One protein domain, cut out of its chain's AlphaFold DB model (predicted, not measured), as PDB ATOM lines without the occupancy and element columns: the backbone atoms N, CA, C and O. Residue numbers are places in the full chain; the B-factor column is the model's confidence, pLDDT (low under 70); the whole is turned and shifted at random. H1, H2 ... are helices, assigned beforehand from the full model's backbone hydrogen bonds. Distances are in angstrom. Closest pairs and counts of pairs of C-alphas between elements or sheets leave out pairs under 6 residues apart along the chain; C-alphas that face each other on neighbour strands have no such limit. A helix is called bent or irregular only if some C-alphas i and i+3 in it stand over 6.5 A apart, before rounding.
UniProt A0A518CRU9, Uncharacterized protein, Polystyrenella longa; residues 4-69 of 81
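What this domain is: This is residues 4 to 69 of the 81 residues of an uncharacterized protein of Polystyrenella longa (UniProt A0A518CRU9). The longest helix, H2, and H3 form a helical hairpin that opens away from its link, and H5 packs lengthwise at the open end, at a shallow tilt to both, on residues 15 to 22 of H2 and 44 to 45 of H3. Two short helices cover opposite sides: H1 packs on residues 13 to 19 of H2, and H4 packs on H5. The printed part has 66 residues with five named helices, H1 to H5 in chain order, and no named strand; the class is all helix. It is compact, with a radius of gyration of the C-alphas of 10.8 A, and spans 33 by 27 by 17 A.

Where its parts are: H2, residues 13 to 30, is 25.6 A long and begins at C-alpha 13 (26.080, 39.534, -27.604); it is irregular, with C-alphas 14 and 17 7.2 A apart. H3, residues 34 to 46, measures 18.7 A. H5, residues 58 to 69, measures 16.0 A and ends at C-alpha 69 (38.962, 30.662, -32.502). H1 is residues 4 to 8, 6.2 A, and H4 residues 48 to 51, 5.4 A.

How they stand to each other: H2, H3 and H5 form a bundle, three helices together. H2 touches H5 at a shallow tilt of 21 degrees, opposite ways; their closest C-alphas, Ala 19 and Leu 60, are 6.4 A apart. H2 and H3 only just touch, with 3 pairs of C-alphas within 8 A, the closest Ile 23 and Ile 37 at 7.1 A, at a steep tilt of 43 degrees, opposite ways. H3 and H5 only just touch, also with 3 pairs, the closest Leu 44 and Ala 61 at 6.7 A. H1 touches H2, closest at the C-alphas of Leu 6 and Val 16, 6.5 A. H4 touches H5, closest at the C-alphas of Pro 48 and Ala 61, 4.6 A. Every O i to N i+4 pair is within hydrogen-bond range in H1, against 12 of 14 in H2, 7 of 9 in H3 and 7 of 8 in H5; H4 is too short for such a pair.

The domain as a whole: The C-alphas farthest apart, of Asn 31 and Asp 69, are 33.2 A apart. The printed part has no cut, and no link is long. Residues 32 to 35 and residue 69 have pLDDT under 70.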
ATOM      1  N   ARG A   4      21.753  47.871 -28.840       85.94
ATOM      2  CA  ARG A   4      21.244  47.664 -30.208       85.94
ATOM      3  C   ARG A   4      22.234  48.124 -31.283       85.94
ATOM      4  O   ARG A   4      22.388  47.443 -32.290       85.94
ATOM      5  N   GLN A   5      22.908  49.254 -31.074       86.00
ATOM      6  CA  GLN A   5      23.932  49.749 -31.998       86.00
ATOM      7  C   GLN A   5      25.151  48.826 -32.043       86.00
ATOM      8  O   GLN A   5      25.645  48.582 -33.135       86.00
ATOM      9  N   LEU A   6      25.587  48.298 -30.893       87.38
ATOM     10  CA  LEU A   6      26.705  47.349 -30.792       87.38
ATOM     11  C   LEU A   6      26.419  46.041 -31.540       87.38
ATOM     12  O   LEU A   6      27.240  45.581 -32.325       87.38
ATOM     13  N   LEU A   7      25.218  45.487 -31.371       87.44
ATOM     14  CA  LEU A   7      24.805  44.297 -32.117       87.44
ATOM     15  C   LEU A   7      24.757  44.567 -33.630       87.44
ATOM     16  O   LEU A   7      25.189  43.738 -34.421       87.44
ATOM     17  N   LYS A   8      24.280  45.749 -34.045       87.75
ATOM     18  CA  LYS A   8      24.175  46.118 -35.466       87.75
ATOM     19  C   LYS A   8      25.534  46.270 -36.160       87.75
ATOM     20  O   LYS A   8      25.612  46.043 -37.360       87.75
ATOM     21  N   ILE A   9      26.574  46.671 -35.431       86.94
ATOM     22  CA  ILE A   9      27.947  46.755 -35.961       86.94
ATOM     23  C   ILE A   9      28.697  45.417 -35.874       86.94
ATOM     24  O   ILE A   9      29.855  45.362 -36.260       86.94
ATOM     25  N   GLY A  10      28.050  44.351 -35.386       85.06
ATOM     26  CA  GLY A  10      28.605  42.998 -35.366       85.06
ATOM     27  C   GLY A  10      29.257  42.579 -34.048       85.06
ATOM     28  O   GLY A  10      29.846  41.505 -33.992       85.06
ATOM     29  N   VAL A  11      29.141  43.368 -32.972       88.06
ATOM     30  CA  VAL A  11      29.645  42.945 -31.656       88.06
ATOM     31  C   VAL A  11      28.841  41.729 -31.181       88.06
ATOM     32  O   VAL A  11      27.616  41.838 -31.048       88.06
ATOM     33  N   PRO A  12      29.489  40.594 -30.858       86.56
ATOM     34  CA  PRO A  12      28.802  39.429 -30.315       86.56
ATOM     35  C   PRO A  12      28.073  39.777 -29.019       86.56
ATOM     36  O   PRO A  12      28.595  40.519 -28.185       86.56
ATOM     37  N   GLU A  13      26.894  39.198 -28.785       86.81
ATOM     38  CA  GLU A  13      26.080  39.534 -27.604       86.81
ATOM     39  C   GLU A  13      26.830  39.315 -26.276       86.81
ATOM     40  O   GLU A  13      26.673  40.085 -25.327       86.81
ATOM     41  N   ARG A  14      27.728  38.324 -26.257       85.88
ATOM     42  CA  ARG A  14      28.630  37.990 -25.144       85.88
ATOM     43  C   ARG A  14      29.616  39.127 -24.833       85.88
ATOM     44  O   ARG A  14      29.917  39.387 -23.672       85.88
ATOM     45  N   CYS A  15      30.053  39.853 -25.862       88.31
ATOM     46  CA  CYS A  15      30.999  40.963 -25.776       88.31
ATOM     47  C   CYS A  15      30.330  42.319 -25.532       88.31
ATOM     48  O   CYS A  15      31.023  43.271 -25.187       88.31
ATOM     49  N   VAL A  16      29.003  42.441 -25.671       89.25
ATOM     50  CA  VAL A  16      28.295  43.733 -25.568       89.25
ATOM     51  C   VAL A  16      28.576  44.448 -24.247       89.25
ATOM     52  O   VAL A  16      28.805  45.654 -24.252       89.25
ATOM     53  N   LYS A  17      28.575  43.729 -23.115       88.38
ATOM     54  CA  LYS A  17      28.854  44.341 -21.803       88.38
ATOM     55  C   LYS A  17      30.278  44.904 -21.735       88.38
ATOM     56  O   LYS A  17      30.447  46.042 -21.307       88.38
ATOM     57  N   LYS A  18      31.270  44.140 -22.209       88.19
ATOM     58  CA  LYS A  18      32.676  44.571 -22.280       88.19
ATOM     59  C   LYS A  18      32.850  45.753 -23.237       88.19
ATOM     60  O   LYS A  18      33.484  46.733 -22.876       88.19
ATOM     61  N   ALA A  19      32.212  45.712 -24.406       88.94
ATOM     62  CA  ALA A  19      32.246  46.808 -25.369       88.94
ATOM     63  C   ALA A  19      31.623  48.097 -24.810       88.94
ATOM     64  O   ALA A  19      32.137  49.183 -25.053       88.94
ATOM     65  N   MET A  20      30.535  48.003 -24.036       89.50
ATOM     66  CA  MET A  20      29.950  49.175 -23.375       89.50
ATOM     67  C   MET A  20      30.882  49.784 -22.326       89.50
ATOM     68  O   MET A  20      31.006  51.007 -22.302       89.50
ATOM     69  N   ALA A  21      31.522  48.955 -21.495       89.25
ATOM     70  CA  ALA A  21      32.488  49.417 -20.498       89.25
ATOM     71  C   ALA A  21      33.687  50.103 -21.170       89.25
ATOM     72  O   ALA A  21      33.981  51.253 -20.867       89.25
ATOM     73  N   LEU A  22      34.263  49.463 -22.192       88.12
ATOM     74  CA  LEU A  22      35.358  50.026 -22.980       88.12
ATOM     75  C   LEU A  22      35.011  51.404 -23.556       88.12
ATOM     76  O   LEU A  22      35.788  52.344 -23.451       88.12
ATOM     77  N   ILE A  23      33.826  51.544 -24.157       86.88
ATOM     78  CA  ILE A  23      33.384  52.824 -24.723       86.88
ATOM     79  C   ILE A  23      33.300  53.905 -23.641       86.88
ATOM     80  O   ILE A  23      33.633  55.054 -23.914       86.88
ATOM     81  N   GLN A  24      32.849  53.568 -22.430       86.62
ATOM     82  CA  GLN A  24      32.809  54.524 -21.322       86.62
ATOM     83  C   GLN A  24      34.217  54.949 -20.892       86.62
ATOM     84  O   GLN A  24      34.438  56.139 -20.667       86.62
ATOM     85  N   ASP A  25      35.160  54.009 -20.848       86.56
ATOM     86  CA  ASP A  25      36.551  54.282 -20.487       86.56
ATOM     87  C   ASP A  25      37.253  55.146 -21.542       86.56
ATOM     88  O   ASP A  25      37.863  56.152 -21.194       86.56
ATOM     89  N   VAL A  26      37.076  54.845 -22.831       84.75
ATOM     90  CA  VAL A  26      37.629  55.643 -23.941       84.75
ATOM     91  C   VAL A  26      37.067  57.068 -23.942       84.75
ATOM     92  O   VAL A  26      37.823  58.030 -24.063       84.75
ATOM     93  N   VAL A  27      35.750  57.237 -23.755       84.00
ATOM     94  CA  VAL A  27      35.137  58.577 -23.650       84.00
ATOM     95  C   VAL A  27      35.747  59.364 -22.490       84.00
ATOM     96  O   VAL A  27      35.966  60.567 -22.613       84.00
ATOM     97  N   ARG A  28      36.024  58.694 -21.366       83.50
ATOM     98  CA  ARG A  28      36.587  59.320 -20.169       83.50
ATOM     99  C   ARG A  28      38.071  59.664 -20.323       83.50
ATOM    100  O   ARG A  28      38.478  60.712 -19.830       83.50
ATOM    101  N   LEU A  29      38.864  58.790 -20.939       80.62
ATOM    102  CA  LEU A  29      40.323  58.915 -21.021       80.62
ATOM    103  C   LEU A  29      40.776  59.801 -22.181       80.62
ATOM    104  O   LEU A  29      41.642  60.650 -21.993       80.62
ATOM    105  N   GLU A  30      40.178  59.642 -23.360       71.56
ATOM    106  CA  GLU A  30      40.643  60.322 -24.576       71.56
ATOM    107  C   GLU A  30      39.828  61.571 -24.930       71.56
ATOM    108  O   GLU A  30      40.134  62.263 -25.900       71.56
ATOM    109  N   ASN A  31      38.755  61.862 -24.180       71.12
ATOM    110  CA  ASN A  31      37.757  62.875 -24.545       71.12
ATOM    111  C   ASN A  31      37.264  62.696 -26.003       71.12
ATOM    112  O   ASN A  31      36.922  63.657 -26.702       71.12
ATOM    113  N   ALA A  32      37.280  61.447 -26.481       67.56
ATOM    114  CA  ALA A  32      37.012  61.102 -27.864       67.56
ATOM    115  C   ALA A  32      35.540  61.365 -28.205       67.56
ATOM    116  O   ALA A  32      34.619  61.041 -27.445       67.56
ATOM    117  N   ARG A  33      35.288  61.949 -29.383       68.44
ATOM    118  CA  ARG A  33      33.920  62.223 -29.834       68.44
ATOM    119  C   ARG A  33      33.228  60.912 -30.196       68.44
ATOM    120  O   ARG A  33      33.775  60.057 -30.884       68.44
ATOM    121  N   GLY A  34      31.960  60.775 -29.809       66.06
ATOM    122  CA  GLY A  34      31.200  59.528 -29.987       66.06
ATOM    123  C   GLY A  34      31.046  59.029 -31.436       66.06
ATOM    124  O   GLY A  34      30.663  57.875 -31.631       66.06
ATOM    125  N   LYS A  35      31.329  59.865 -32.447       66.56
ATOM    126  CA  LYS A  35      31.354  59.458 -33.862       66.56
ATOM    127  C   LYS A  35      32.590  58.611 -34.185       66.56
ATOM    128  O   LYS A  35      32.445  57.613 -34.883       66.56
ATOM    129  N   ASP A  36      33.738  58.965 -33.618       81.62
ATOM    130  CA  ASP A  36      35.014  58.288 -33.864       81.62
ATOM    131  C   ASP A  36      35.002  56.909 -33.202       81.62
ATOM    132  O   ASP A  36      35.259  55.901 -33.849       81.62
ATOM    133  N   ILE A  37      34.495  56.834 -31.968       84.06
ATOM    134  CA  ILE A  37      34.370  55.577 -31.215       84.06
ATOM    135  C   ILE A  37      33.533  54.537 -31.960       84.06
ATOM    136  O   ILE A  37      33.863  53.355 -31.972       84.06
ATOM    137  N   LYS A  38      32.429  54.952 -32.591       84.75
ATOM    138  CA  LYS A  38      31.575  54.013 -33.324       84.75
ATOM    139  C   LYS A  38      32.317  53.396 -34.511       84.75
ATOM    140  O   LYS A  38      32.123  52.210 -34.765       84.75
ATOM    141  N   GLN A  39      33.114  54.194 -35.221       86.94
ATOM    142  CA  GLN A  39      33.913  53.710 -36.340       86.94
ATOM    143  C   GLN A  39      35.013  52.773 -35.838       86.94
ATOM    144  O   GLN A  39      35.091  51.649 -36.313       86.94
ATOM    145  N   THR A  40      35.743  53.165 -34.790       88.44
ATOM    146  CA  THR A  40      36.794  52.328 -34.194       88.44
ATOM    147  C   THR A  40      36.266  50.975 -33.728       88.44
ATOM    148  O   THR A  40      36.880  49.952 -33.991       88.44
ATOM    149  N   ILE A  41      35.099  50.931 -33.072       88.44
ATOM    150  CA  ILE A  41      34.511  49.654 -32.636       88.44
ATOM    151  C   ILE A  41      34.064  48.811 -33.838       88.44
ATOM    152  O   ILE A  41      34.193  47.592 -33.791       88.44
ATOM    153  N   ALA A  42      33.541  49.422 -34.906       89.62
ATOM    154  CA  ALA A  42      33.193  48.685 -36.121       89.62
ATOM    155  C   ALA A  42      34.442  48.090 -36.795       89.62
ATOM    156  O   ALA A  42      34.429  46.919 -37.174       89.62
ATOM    157  N   ASP A  43      35.528  48.860 -36.871       90.94
ATOM    158  CA  ASP A  43      36.805  48.415 -37.433       90.94
ATOM    159  C   ASP A  43      37.451  47.323 -36.565       90.94
ATOM    160  O   ASP A  43      37.980  46.349 -37.099       90.94
ATOM    161  N   LEU A  44      37.327  47.419 -35.236       90.56
ATOM    162  CA  LEU A  44      37.761  46.392 -34.285       90.56
ATOM    163  C   LEU A  44      36.990  45.089 -34.457       90.56
ATOM    164  O   LEU A  44      37.589  44.022 -34.449       90.56
ATOM    165  N   VAL A  45      35.669  45.151 -34.623       89.69
ATOM    166  CA  VAL A  45      34.861  43.951 -34.890       89.69
ATOM    167  C   VAL A  45      35.269  43.307 -36.214       89.69
ATOM    168  O   VAL A  45      35.327  42.083 -36.302       89.69
ATOM    169  N   ALA A  46      35.547  44.118 -37.236       89.56
ATOM    170  CA  ALA A  46      35.957  43.624 -38.543       89.56
ATOM    171  C   ALA A  46      37.372  43.021 -38.526       89.56
ATOM    172  O   ALA A  46      37.607  42.009 -39.178       89.56
ATOM    173  N   ASN A  47      38.304  43.629 -37.786       90.06
ATOM    174  CA  ASN A  47      39.715  43.245 -37.742       90.06
ATOM    175  C   ASN A  47      40.261  43.319 -36.306       90.06
ATOM    176  O   ASN A  47      41.070  44.202 -36.001       90.06
ATOM    177  N   PRO A  48      39.853  42.407 -35.409       89.38
ATOM    178  CA  PRO A  48      40.245  42.481 -34.005       89.38
ATOM    179  C   PRO A  48      41.756  42.312 -33.819       89.38
ATOM    180  O   PRO A  48      42.332  42.925 -32.926       89.38
ATOM    181  N   ASP A  49      42.428  41.576 -34.709       89.38
ATOM    182  CA  ASP A  49      43.876  41.350 -34.670       89.38
ATOM    183  C   ASP A  49      44.694  42.662 -34.700       89.38
ATOM    184  O   ASP A  49      45.746  42.754 -34.062       89.38
ATOM    185  N   ASN A  50      44.182  43.712 -35.357       91.00
ATOM    186  CA  ASN A  50      44.841  45.024 -35.434       91.00
ATOM    187  C   ASN A  50      44.833  45.786 -34.100       91.00
ATOM    188  O   ASN A  50      45.642  46.691 -33.906       91.00
ATOM    189  N   TYR A  51      43.941  45.415 -33.183       91.62
ATOM    190  CA  TYR A  51      43.729  46.101 -31.908       91.62
ATOM    191  C   TYR A  51      44.309  45.334 -30.717       91.62
ATOM    192  O   TYR A  51      44.218  45.797 -29.587       91.62
ATOM    193  N   LEU A  52      44.959  44.187 -30.943       88.81
ATOM    194  CA  LEU A  52      45.563  43.378 -29.873       88.81
ATOM    195  C   LEU A  52      46.709  44.082 -29.134       88.81
ATOM    196  O   LEU A  52      47.037  43.701 -28.015       88.81
ATOM    197  N   LYS A  53      47.337  45.081 -29.764       87.81
ATOM    198  CA  LYS A  53      48.454  45.850 -29.190       87.81
ATOM    199  C   LYS A  53      48.025  47.182 -28.580       87.81
ATOM    200  O   LYS A  53      48.868  47.903 -28.062       87.81
ATOM    201  N   ASP A  54      46.748  47.521 -28.689       87.12
ATOM    202  CA  ASP A  54      46.216  48.782 -28.197       87.12
ATOM    203  C   ASP A  54      45.785  48.618 -26.736       87.12
ATOM    204  O   ASP A  54      44.929  47.793 -26.443       87.12
ATOM    205  N   GLU A  55      46.366  49.371 -25.805       84.44
ATOM    206  CA  GLU A  55      46.114  49.177 -24.367       84.44
ATOM    207  C   GLU A  55      44.633  49.303 -23.984       84.44
ATOM    208  O   GLU A  55      44.164  48.598 -23.087       84.44
ATOM    209  N   LEU A  56      43.882  50.161 -24.679       84.62
ATOM    210  CA  LEU A  56      42.457  50.336 -24.429       84.62
ATOM    211  C   LEU A  56      41.668  49.243 -25.146       84.62
ATOM    212  O   LEU A  56      40.875  48.522 -24.537       84.62
ATOM    213  N   TYR A  57      41.891  49.090 -26.448       88.81
ATOM    214  CA  TYR A  57      41.049  48.246 -27.292       88.81
ATOM    215  C   TYR A  57      41.401  46.748 -27.245       88.81
ATOM    216  O   TYR A  57      40.547  45.914 -27.579       88.81
ATOM    217  N   ALA A  58      42.590  46.379 -26.757       89.06
ATOM    218  CA  ALA A  58      43.064  44.996 -26.679       89.06
ATOM    219  C   ALA A  58      42.127  44.102 -25.871       89.06
ATOM    220  O   ALA A  58      41.899  42.957 -26.250       89.06
ATOM    221  N   VAL A  59      41.514  44.616 -24.800       88.44
ATOM    222  CA  VAL A  59      40.602  43.828 -23.952       88.44
ATOM    223  C   VAL A  59      39.402  43.304 -24.744       88.44
ATOM    224  O   VAL A  59      38.963  42.172 -24.536       88.44
ATOM    225  N   LEU A  60      38.856  44.108 -25.659       89.06
ATOM    226  CA  LEU A  60      37.747  43.681 -26.512       89.06
ATOM    227  C   LEU A  60      38.245  42.845 -27.695       89.06
ATOM    228  O   LEU A  60      37.596  41.865 -28.055       89.06
ATOM    229  N   ALA A  61      39.391  43.209 -28.268       91.06
ATOM    230  CA  ALA A  61      40.011  42.502 -29.383       91.06
ATOM    231  C   ALA A  61      40.381  41.052 -29.033       91.06
ATOM    232  O   ALA A  61      40.021  40.135 -29.767       91.06
ATOM    233  N   VAL A  62      41.019  40.829 -27.880       90.12
ATOM    234  CA  VAL A  62      41.362  39.491 -27.374       90.12
ATOM    235  C   VAL A  62      40.110  38.634 -27.229       90.12
ATOM    236  O   VAL A  62      40.112  37.467 -27.616       90.12
ATOM    237  N   GLU A  63      39.016  39.208 -26.726       88.56
ATOM    238  CA  GLU A  63      37.761  38.475 -26.570       88.56
ATOM    239  C   GLU A  63      37.134  38.105 -27.921       88.56
ATOM    240  O   GLU A  63      36.593  37.013 -28.080       88.56
ATOM    241  N   MET A  64      37.213  39.011 -28.900       87.88
ATOM    242  CA  MET A  64      36.725  38.783 -30.263       87.88
ATOM    243  C   MET A  64      37.514  37.664 -30.947       87.88
ATOM    244  O   MET A  64      36.908  36.759 -31.518       87.88
ATOM    245  N   VAL A  65      38.848  37.688 -30.839       88.50
ATOM    246  CA  VAL A  65      39.724  36.624 -31.353       88.50
ATOM    247  C   VAL A  65      39.434  35.301 -30.646       88.50
ATOM    248  O   VAL A  65      39.190  34.296 -31.304       88.50
ATOM    249  N   SER A  66      39.329  35.308 -29.315       86.31
ATOM    250  CA  SER A  66      39.025  34.100 -28.533       86.31
ATOM    251  C   SER A  66      37.676  33.480 -28.910       86.31
ATOM    252  O   SER A  66      37.533  32.262 -28.908       86.31
ATOM    253  N   LEU A  67      36.674  34.298 -29.249       81.38
ATOM    254  CA  LEU A  67      35.382  33.810 -29.740       81.38
ATOM    255  C   LEU A  67      35.443  33.296 -31.179       81.38
ATOM    256  O   LEU A  67      34.719  32.356 -31.495       81.38
ATOM    257  N   ARG A  68      36.267  33.907 -32.037       75.19
ATOM    258  CA  ARG A  68      36.500  33.443 -33.412       75.19
ATOM    259  C   ARG A  68      37.161  32.065 -33.417       75.19
ATOM    260  O   ARG A  68      36.752  31.203 -34.186       75.19
ATOM    261  N   ASP A  69      38.138  31.870 -32.540       68.88
ATOM    262  CA  ASP A  69      38.962  30.662 -32.502       68.88
ATOM    263  C   ASP A  69      38.321  29.530 -31.678       68.88
ATOM    264  O   ASP A  69      38.752  28.376 -31.743       68.88
TER     265      ASP A  69